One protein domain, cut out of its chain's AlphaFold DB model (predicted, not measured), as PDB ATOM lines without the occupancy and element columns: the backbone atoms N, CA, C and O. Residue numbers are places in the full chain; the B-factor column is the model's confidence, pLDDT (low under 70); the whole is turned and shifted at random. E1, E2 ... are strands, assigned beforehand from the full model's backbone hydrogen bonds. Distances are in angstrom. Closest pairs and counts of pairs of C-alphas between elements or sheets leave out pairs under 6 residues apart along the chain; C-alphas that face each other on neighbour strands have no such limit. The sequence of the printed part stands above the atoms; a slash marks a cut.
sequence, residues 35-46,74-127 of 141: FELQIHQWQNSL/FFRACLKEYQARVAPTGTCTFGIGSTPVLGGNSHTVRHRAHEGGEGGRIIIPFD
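What this domain is: This is residues 35 to 46 and 74 to 127 of the 141 residues of the protein "MNNL domain-containing protein" of Electrophorus electricus (UniProt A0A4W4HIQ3). With little regular structure, this is a flat, loose set of three two-strand antiparallel ribbons: E1 with E6 and the hairpin of E3 and E4 side by side, and E2 with E5 beyond the end of E1; residues 82 to 87 stick out. The printed part has 66 residues, no named helix and six strands, E1 to E6 in chain order, all strand in class, with 24 residues in named elements. The C-alphas span 36 by 35 by 17 A, radius of gyration 14.0 A.

Where its parts are: E6, residues 121 to 126, is 16.1 A long, ending at C-alpha 126 (-20.160, -38.737, -51.239). E1, residues 35 to 38, begins at C-alpha 35 (-26.448, -41.202, -47.718). E2 is residues 41 to 43, E3 76 to 79, E4 95 to 98, E5 106 to 108.

How they stand to each other: Within hydrogen-bond range are N 37 and O 122 of E1 and E6, 2.9 A, N 77 and O 97 of hairpin E3 and E4, 2.8 A, and N 42 and O 107 of E2 and E5, 3.1 A. The closest C-alphas of E4 and E6, Gly 97 and Ile 122, are 5.7 A apart. E1 runs on into E2 at 57 degrees.

The domain as a whole: Residues 47 to 73 are cut out, leaving 16.5 A between C-alphas 46 and 74. Links E3 to E4 and E5 to E6 are long. Residues 111 to 118 have pLDDT under 70.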
ATOM      1  N   PHE A  35     -25.846 -40.373 -48.745       94.25
ATOM      2  CA  PHE A  35     -26.448 -41.202 -47.718       94.25
ATOM      3  C   PHE A  35     -27.416 -40.341 -46.908       94.25
ATOM      4  O   PHE A  35     -27.061 -39.245 -46.470       94.25
ATOM      5  N   GLU A  36     -28.635 -40.831 -46.717       94.50
ATOM      6  CA  GLU A  36     -29.693 -40.113 -46.019       94.50
ATOM      7  C   GLU A  36     -30.188 -40.914 -44.819       94.50
ATOM      8  O   GLU A  36     -30.561 -42.078 -44.946       94.50
ATOM      9  N   LEU A  37     -30.225 -40.256 -43.662       94.00
ATOM     10  CA  LEU A  37     -30.817 -40.778 -42.439       94.00
ATOM     11  C   LEU A  37     -31.987 -39.884 -42.023       94.00
ATOM     12  O   LEU A  37     -31.820 -38.673 -41.883       94.00
ATOM     13  N   GLN A  38     -33.154 -40.490 -41.805       93.25
ATOM     14  CA  GLN A  38     -34.361 -39.806 -41.338       93.25
ATOM     15  C   GLN A  38     -34.688 -40.218 -39.899       93.25
ATOM     16  O   GLN A  38     -34.824 -41.400 -39.582       93.25
ATOM     17  N   ILE A  39     -34.809 -39.228 -39.019       93.56
ATOM     18  CA  ILE A  39     -35.240 -39.392 -37.635       93.56
ATOM     19  C   ILE A  39     -36.762 -39.305 -37.595       93.56
ATOM     20  O   ILE A  39     -37.333 -38.252 -37.856       93.56
ATOM     21  N   HIS A  40     -37.414 -40.403 -37.218       91.38
ATOM     22  CA  HIS A  40     -38.874 -40.463 -37.127       91.38
ATOM     23  C   HIS A  40     -39.396 -40.145 -35.725       91.38
ATOM     24  O   HIS A  40     -40.375 -39.417 -35.569       91.38
ATOM     25  N   GLN A  41     -38.765 -40.698 -34.692       93.50
ATOM     26  CA  GLN A  41     -39.198 -40.532 -33.308       93.50
ATOM     27  C   GLN A  41     -38.059 -40.808 -32.333       93.50
ATOM     28  O   GLN A  41     -37.154 -41.589 -32.633       93.50
ATOM     29  N   TRP A  42     -38.153 -40.222 -31.144       94.81
ATOM     30  CA  TRP A  42     -37.326 -40.584 -29.998       94.81
ATOM     31  C   TRP A  42     -38.110 -40.453 -28.700       94.81
ATOM     32  O   TRP A  42     -39.114 -39.738 -28.626       94.81
ATOM     33  N   GLN A  43     -37.634 -41.158 -27.678       95.19
ATOM     34  CA  GLN A  43     -38.260 -41.179 -26.370       95.19
ATOM     35  C   GLN A  43     -37.202 -41.179 -25.267       95.19
ATOM     36  O   GLN A  43     -36.417 -42.113 -25.143       95.19
ATOM     37  N   ASN A  44     -37.217 -40.123 -24.462       93.44
ATOM     38  CA  ASN A  44     -36.467 -39.971 -23.222       93.44
ATOM     39  C   ASN A  44     -37.428 -39.442 -22.152       93.44
ATOM     40  O   ASN A  44     -37.359 -38.282 -21.762       93.44
ATOM     41  N   SER A  45     -38.384 -40.266 -21.716       90.56
ATOM     42  CA  SER A  45     -39.446 -39.848 -20.782       90.56
ATOM     43  C   SER A  45     -38.922 -39.328 -19.440       90.56
ATOM     44  O   SER A  45     -39.629 -38.578 -18.776       90.56
ATOM     45  N   LEU A  46     -37.702 -39.713 -19.058       89.62
ATOM     46  CA  LEU A  46     -37.057 -39.310 -17.811       89.62
ATOM     47  C   LEU A  46     -36.223 -38.026 -17.943       89.62
ATOM     48  O   LEU A  46     -35.814 -37.480 -16.927       89.62
ATOM     49  N   PHE A  74     -30.859 -33.204 -30.295       95.06
ATOM     50  CA  PHE A  74     -30.369 -33.235 -31.675       95.06
ATOM     51  C   PHE A  74     -29.676 -34.573 -31.962       95.06
ATOM     52  O   PHE A  74     -29.287 -35.299 -31.047       95.06
ATOM     53  N   PHE A  75     -29.498 -34.899 -33.241       95.88
ATOM     54  CA  PHE A  75     -28.892 -36.158 -33.668       95.88
ATOM     55  C   PHE A  75     -27.613 -35.905 -34.450       95.88
ATOM     56  O   PHE A  75     -27.510 -34.953 -35.220       95.88
ATOM     57  N   ARG A  76     -26.637 -36.796 -34.275       95.88
ATOM     58  CA  ARG A  76     -25.371 -36.801 -35.009       95.88
ATOM     59  C   ARG A  76     -25.111 -38.202 -35.538       95.88
ATOM     60  O   ARG A  76     -25.158 -39.164 -34.778       95.88
ATOM     61  N   ALA A  77     -24.805 -38.306 -36.823       95.62
ATOM     62  CA  ALA A  77     -24.477 -39.558 -37.486       95.62
ATOM     63  C   ALA A  77     -23.020 -39.534 -37.950       95.62
ATOM     64  O   ALA A  77     -22.573 -38.564 -38.558       95.62
ATOM     65  N   CYS A  78     -22.294 -40.609 -37.662       95.56
ATOM     66  CA  CYS A  78     -20.930 -40.847 -38.118       95.56
ATOM     67  C   CYS A  78     -20.952 -42.068 -39.030       95.56
ATOM     68  O   CYS A  78     -21.303 -43.159 -38.580       95.56
ATOM     69  N   LEU A  79     -20.598 -41.883 -40.296       94.50
ATOM     70  CA  LEU A  79     -20.559 -42.957 -41.273       94.50
ATOM     71  C   LEU A  79     -19.103 -43.380 -41.494       94.50
ATOM     72  O   LEU A  79     -18.220 -42.542 -41.700       94.50
ATOM     73  N   LYS A  80     -18.845 -44.686 -41.426       93.25
ATOM     74  CA  LYS A  80     -17.512 -45.267 -41.612       93.25
ATOM     75  C   LYS A  80     -17.577 -46.629 -42.289       93.25
ATOM     76  O   LYS A  80     -18.665 -47.161 -42.516       93.25
ATOM     77  N   GLU A  81     -16.413 -47.182 -42.603       90.19
ATOM     78  CA  GLU A  81     -16.281 -48.488 -43.229       90.19
ATOM     79  C   GLU A  81     -16.880 -49.614 -42.381       90.19
ATOM     80  O   GLU A  81     -16.961 -49.543 -41.150       90.19
ATOM     81  N   TYR A  82     -17.277 -50.686 -43.063       89.75
ATOM     82  CA  TYR A  82     -17.709 -51.902 -42.397       89.75
ATOM     83  C   TYR A  82     -16.560 -52.497 -41.576       89.75
ATOM     84  O   TYR A  82     -15.451 -52.694 -42.074       89.75
ATOM     85  N   GLN A  83     -16.855 -52.846 -40.326       89.19
ATOM     86  CA  GLN A  83     -15.940 -53.547 -39.437       89.19
ATOM     87  C   GLN A  83     -16.635 -54.806 -38.923       89.19
ATOM     88  O   GLN A  83     -17.742 -54.731 -38.396       89.19
ATOM     89  N   ALA A  84     -15.965 -55.959 -39.013       89.19
ATOM     90  CA  ALA A  84     -16.497 -57.218 -38.480       89.19
ATOM     91  C   ALA A  84     -16.747 -57.160 -36.959       89.19
ATOM     92  O   ALA A  84     -17.580 -57.891 -36.429       89.19
ATOM     93  N   ARG A  85     -16.026 -56.285 -36.247       89.94
ATOM     94  CA  ARG A  85     -16.272 -55.937 -34.844       89.94
ATOM     95  C   ARG A  85     -16.485 -54.433 -34.758       89.94
ATOM     96  O   ARG A  85     -15.571 -53.673 -35.058       89.94
ATOM     97  N   VAL A  86     -17.685 -54.017 -34.365       88.75
ATOM     98  CA  VAL A  86     -18.070 -52.602 -34.361       88.75
ATOM     99  C   VAL A  86     -17.437 -51.883 -33.172       88.75
ATOM    100  O   VAL A  86     -17.719 -52.208 -32.021       88.75
ATOM    101  N   ALA A  87     -16.620 -50.867 -33.449       89.44
ATOM    102  CA  ALA A  87     -16.195 -49.886 -32.452       89.44
ATOM    103  C   ALA A  87     -17.058 -48.613 -32.560       89.44
ATOM    104  O   ALA A  87     -17.201 -48.093 -33.666       89.44
ATOM    105  N   PRO A  88     -17.610 -48.060 -31.464       85.19
ATOM    106  CA  PRO A  88     -18.323 -46.777 -31.510       85.19
ATOM    107  C   PRO A  88     -17.367 -45.585 -31.690       85.19
ATOM    108  O   PRO A  88     -17.782 -44.496 -32.070       85.19
ATOM    109  N   THR A  89     -16.079 -45.795 -31.422       88.12
ATOM    110  CA  THR A  89     -15.010 -44.816 -31.597       88.12
ATOM    111  C   THR A  89     -14.331 -44.968 -32.966       88.12
ATOM    112  O   THR A  89     -14.484 -45.979 -33.663       88.12
ATOM    113  N   GLY A  90     -13.586 -43.938 -33.366       89.75
ATOM    114  CA  GLY A  90     -12.850 -43.890 -34.631       89.75
ATOM    115  C   GLY A  90     -13.294 -42.749 -35.547       89.75
ATOM    116  O   GLY A  90     -14.185 -41.968 -35.215       89.75
ATOM    117  N   THR A  91     -12.634 -42.644 -36.697       94.69
ATOM    118  CA  THR A  91     -12.870 -41.585 -37.686       94.69
ATOM    119  C   THR A  91     -14.068 -41.919 -38.575       94.69
ATOM    120  O   THR A  91     -14.213 -43.056 -39.020       94.69
ATOM    121  N   CYS A  92     -14.905 -40.924 -38.877       94.88
ATOM    122  CA  CYS A  92     -16.016 -41.059 -39.820       94.88
ATOM    123  C   CYS A  92     -15.491 -40.998 -41.264       94.88
ATOM    124  O   CYS A  92     -15.515 -39.939 -41.891       94.88
ATOM    125  N   THR A  93     -14.947 -42.109 -41.769       93.25
ATOM    126  CA  THR A  93     -14.270 -42.192 -43.080       93.25
ATOM    127  C   THR A  93     -15.183 -41.876 -44.264       93.25
ATOM    128  O   THR A  93     -14.710 -41.386 -45.284       93.25
ATOM    129  N   PHE A  94     -16.485 -42.097 -44.110       94.00
ATOM    130  CA  PHE A  94     -17.510 -41.791 -45.109       94.00
ATOM    131  C   PHE A  94     -18.238 -40.473 -44.837       94.00
ATOM    132  O   PHE A  94     -19.096 -40.067 -45.613       94.00
ATOM    133  N   GLY A  95     -17.889 -39.786 -43.751       94.62
ATOM    134  CA  GLY A  95     -18.412 -38.469 -43.425       94.62
ATOM    135  C   GLY A  95     -19.336 -38.451 -42.217       94.62
ATOM    136  O   GLY A  95     -19.600 -39.448 -41.543       94.62
ATOM    137  N   ILE A  96     -19.789 -37.244 -41.912       95.75
ATOM    138  CA  ILE A  96     -20.493 -36.921 -40.685       95.75
ATOM    139  C   ILE A  96     -21.599 -35.923 -40.974       95.75
ATOM    140  O   ILE A  96     -21.444 -35.050 -41.823       95.75
ATOM    141  N   GLY A  97     -22.695 -36.032 -40.239       95.00
ATOM    142  CA  GLY A  97     -23.771 -35.059 -40.310       95.00
ATOM    143  C   GLY A  97     -24.518 -34.954 -38.992       95.00
ATOM    144  O   GLY A  97     -24.408 -35.820 -38.120       95.00
ATOM    145  N   SER A  98     -25.273 -33.874 -38.839       95.12
ATOM    146  CA  SER A  98     -26.088 -33.626 -37.658       95.12
ATOM    147  C   SER A  98     -27.353 -32.867 -38.012       95.12
ATOM    148  O   SER A  98     -27.393 -32.148 -39.008       95.12
ATOM    149  N   THR A  99     -28.364 -33.002 -37.168       94.38
ATOM    150  CA  THR A  99     -29.570 -32.179 -37.233       94.38
ATOM    151  C   THR A  99     -29.402 -30.915 -36.386       94.38
ATOM    152  O   THR A  99     -28.582 -30.904 -35.463       94.38
ATOM    153  N   PRO A 100     -30.209 -29.867 -36.621       92.88
ATOM    154  CA  PRO A 100     -30.508 -28.902 -35.566       92.88
ATOM    155  C   PRO A 100     -31.236 -29.589 -34.395       92.88
ATOM    156  O   PRO A 100     -31.586 -30.774 -34.472       92.88
ATOM    157  N   VAL A 101     -31.489 -28.846 -33.315       93.06
ATOM    158  CA  VAL A 101     -32.380 -29.301 -32.238       93.06
ATOM    159  C   VAL A 101     -33.761 -29.579 -32.832       93.06
ATOM    160  O   VAL A 101     -34.347 -28.721 -33.491       93.06
ATOM    161  N   LEU A 102     -34.252 -30.802 -32.641       91.50
ATOM    162  CA  LEU A 102     -35.515 -31.272 -33.208       91.50
ATOM    163  C   LEU A 102     -36.671 -31.216 -32.210       91.50
ATOM    164  O   LEU A 102     -37.827 -31.248 -32.629       91.50
ATOM    165  N   GLY A 103     -36.379 -31.174 -30.910       90.62
ATOM    166  CA  GLY A 103     -37.390 -31.070 -29.866       90.62
ATOM    167  C   GLY A 103     -36.902 -31.542 -28.500       90.62
ATOM    168  O   GLY A 103     -35.715 -31.785 -28.305       90.62
ATOM    169  N   GLY A 104     -37.869 -31.683 -27.594       91.56
ATOM    170  CA  GLY A 104     -37.694 -32.017 -26.185       91.56
ATOM    171  C   GLY A 104     -37.271 -33.460 -25.887       91.56
ATOM    172  O   GLY A 104     -36.751 -34.197 -26.726       91.56
ATOM    173  N   ASN A 105     -37.622 -33.901 -24.683       92.44
ATOM    174  CA  ASN A 105     -37.431 -35.257 -24.164       92.44
ATOM    175  C   ASN A 105     -37.953 -36.363 -25.095       92.44
ATOM    176  O   ASN A 105     -37.305 -37.385 -25.304       92.44
ATOM    177  N   SER A 106     -39.156 -36.197 -25.638       92.50
ATOM    178  CA  SER A 106     -39.780 -37.187 -26.519       92.50
ATOM    179  C   SER A 106     -40.567 -36.477 -27.603       92.50
ATOM    180  O   SER A 106     -41.319 -35.547 -27.316       92.50
ATOM    181  N   HIS A 107     -40.413 -36.914 -28.845       91.31
ATOM    182  CA  HIS A 107     -41.079 -36.274 -29.969       91.31
ATOM    183  C   HIS A 107     -41.226 -37.243 -31.142       91.31
ATOM    184  O   HIS A 107     -40.415 -38.150 -31.343       91.31
ATOM    185  N   THR A 108     -42.256 -37.007 -31.951       91.50
ATOM    186  CA  THR A 108     -42.453 -37.667 -33.241       91.50
ATOM    187  C   THR A 108     -42.310 -36.618 -34.330       91.50
ATOM    188  O   THR A 108     -43.081 -35.657 -34.389       91.50
ATOM    189  N   VAL A 109     -41.323 -36.797 -35.201       86.81
ATOM    190  CA  VAL A 109     -41.075 -35.901 -36.327       86.81
ATOM    191  C   VAL A 109     -42.187 -36.085 -37.350       86.81
ATOM    192  O   VAL A 109     -42.413 -37.175 -37.875       86.81
ATOM    193  N   ARG A 110     -42.911 -35.004 -37.643       79.25
ATOM    194  CA  ARG A 110     -43.916 -34.987 -38.706       79.25
ATOM    195  C   ARG A 110     -43.276 -34.475 -39.988       79.25
ATOM    196  O   ARG A 110     -43.124 -33.269 -40.159       79.25
ATOM    197  N   HIS A 111     -42.950 -35.378 -40.905       67.44
ATOM    198  CA  HIS A 111     -42.537 -34.999 -42.253       67.44
ATOM    199  C   HIS A 111     -43.767 -34.542 -43.049       67.44
ATOM    200  O   HIS A 111     -44.548 -35.361 -43.535       67.44
ATOM    201  N   ARG A 112     -43.991 -33.227 -43.159       59.78
ATOM    202  CA  ARG A 112     -44.961 -32.694 -44.124       59.78
ATOM    203  C   ARG A 112     -44.283 -32.604 -45.484       59.78
ATOM    204  O   ARG A 112     -43.306 -31.890 -45.637       59.78
ATOM    205  N   ALA A 113     -44.832 -33.299 -46.476       53.75
ATOM    206  CA  ALA A 113     -44.283 -33.365 -47.832       53.75
ATOM    207  C   ALA A 113     -44.324 -32.031 -48.613       53.75
ATOM    208  O   ALA A 113     -43.793 -31.964 -49.717       53.75
ATOM    209  N   HIS A 114     -44.974 -30.990 -48.078       49.41
ATOM    210  CA  HIS A 114     -45.331 -29.777 -48.827       49.41
ATOM    211  C   HIS A 114     -44.712 -28.476 -48.291       49.41
ATOM    212  O   HIS A 114     -44.794 -27.437 -48.941       49.41
ATOM    213  N   GLU A 115     -44.071 -28.536 -47.128       46.59
ATOM    214  CA  GLU A 115     -43.256 -27.463 -46.567       46.59
ATOM    215  C   GLU A 115     -41.880 -28.085 -46.379       46.59
ATOM    216  O   GLU A 115     -41.815 -29.200 -45.872       46.59
ATOM    217  N   GLY A 116     -40.804 -27.439 -46.832       46.47
ATOM    218  CA  GLY A 116     -39.429 -27.956 -46.791       46.47
ATOM    219  C   GLY A 116     -38.872 -28.135 -45.374       46.47
ATOM    220  O   GLY A 116     -37.823 -27.595 -45.046       46.47
ATOM    221  N   GLY A 117     -39.588 -28.855 -44.515       51.06
ATOM    222  CA  GLY A 117     -39.213 -29.189 -43.161       51.06
ATOM    223  C   GLY A 117     -38.087 -30.203 -43.196       51.06
ATOM    224  O   GLY A 117     -38.318 -31.402 -43.079       51.06
ATOM    225  N   GLU A 118     -36.861 -29.699 -43.297       56.38
ATOM    226  CA  GLU A 118     -35.599 -30.413 -43.065       56.38
ATOM    227  C   GLU A 118     -35.448 -30.923 -41.614       56.38
ATOM    228  O   GLU A 118     -34.377 -31.369 -41.201       56.38
ATOM    229  N   GLY A 119     -36.512 -30.875 -40.807       72.69
ATOM    230  CA  GLY A 119     -36.518 -31.411 -39.455       72.69
ATOM    231  C   GLY A 119     -36.275 -32.918 -39.486       72.69
ATOM    232  O   GLY A 119     -37.071 -33.673 -40.038       72.69
ATOM    233  N   GLY A 120     -35.168 -33.356 -38.891       86.44
ATOM    234  CA  GLY A 120     -34.862 -34.769 -38.680       86.44
ATOM    235  C   GLY A 120     -34.142 -35.477 -39.821       86.44
ATOM    236  O   GLY A 120     -33.962 -36.685 -39.728       86.44
ATOM    237  N   ARG A 121     -33.699 -34.779 -40.871       92.56
ATOM    238  CA  ARG A 121     -32.911 -35.391 -41.953       92.56
ATOM    239  C   ARG A 121     -31.420 -35.102 -41.771       92.56
ATOM    240  O   ARG A 121     -31.029 -33.955 -41.589       92.56
ATOM    241  N   ILE A 122     -30.583 -36.133 -41.869       94.69
ATOM    242  CA  ILE A 122     -29.124 -36.015 -41.957       94.69
ATOM    243  C   ILE A 122     -28.693 -36.487 -43.346       94.69
ATOM    244  O   ILE A 122     -28.959 -37.628 -43.722       94.69
ATOM    245  N   ILE A 123     -28.020 -35.612 -44.097       94.69
ATOM    246  CA  ILE A 123     -27.499 -35.900 -45.439       94.69
ATOM    247  C   ILE A 123     -25.973 -35.919 -45.378       94.69
ATOM    248  O   ILE A 123     -25.358 -34.941 -44.955       94.69
ATOM    249  N   ILE A 124     -25.364 -37.018 -45.822       95.62
ATOM    250  CA  ILE A 124     -23.910 -37.168 -45.940       95.62
ATOM    251  C   ILE A 124     -23.578 -37.377 -47.426       95.62
ATOM    252  O   ILE A 124     -23.832 -38.464 -47.959       95.62
ATOM    253  N   PRO A 125     -23.075 -36.346 -48.132       94.75
ATOM    254  CA  PRO A 125     -22.729 -36.458 -49.544       94.75
ATOM    255  C   PRO A 125     -21.447 -37.275 -49.735       94.75
ATOM    256  O   PRO A 125     -20.535 -37.212 -48.912       94.75
ATOM    257  N   PHE A 126     -21.358 -37.996 -50.852       92.44
ATOM    258  CA  PHE A 126     -20.160 -38.737 -51.239       92.44
ATOM    259  C   PHE A 126     -19.871 -38.608 -52.737       92.44
ATOM    260  O   PHE A 126     -20.782 -38.452 -53.553       92.44
ATOM    261  N   ASP A 127     -18.595 -38.719 -53.099       91.81
ATOM    262  CA  ASP A 127     -18.088 -38.711 -54.476       91.81
ATOM    263  C   ASP A 127     -17.195 -39.928 -54.800       91.81
ATOM    264  O   ASP A 127     -16.405 -39.915 -55.751       91.81
TER     265      ASP A 127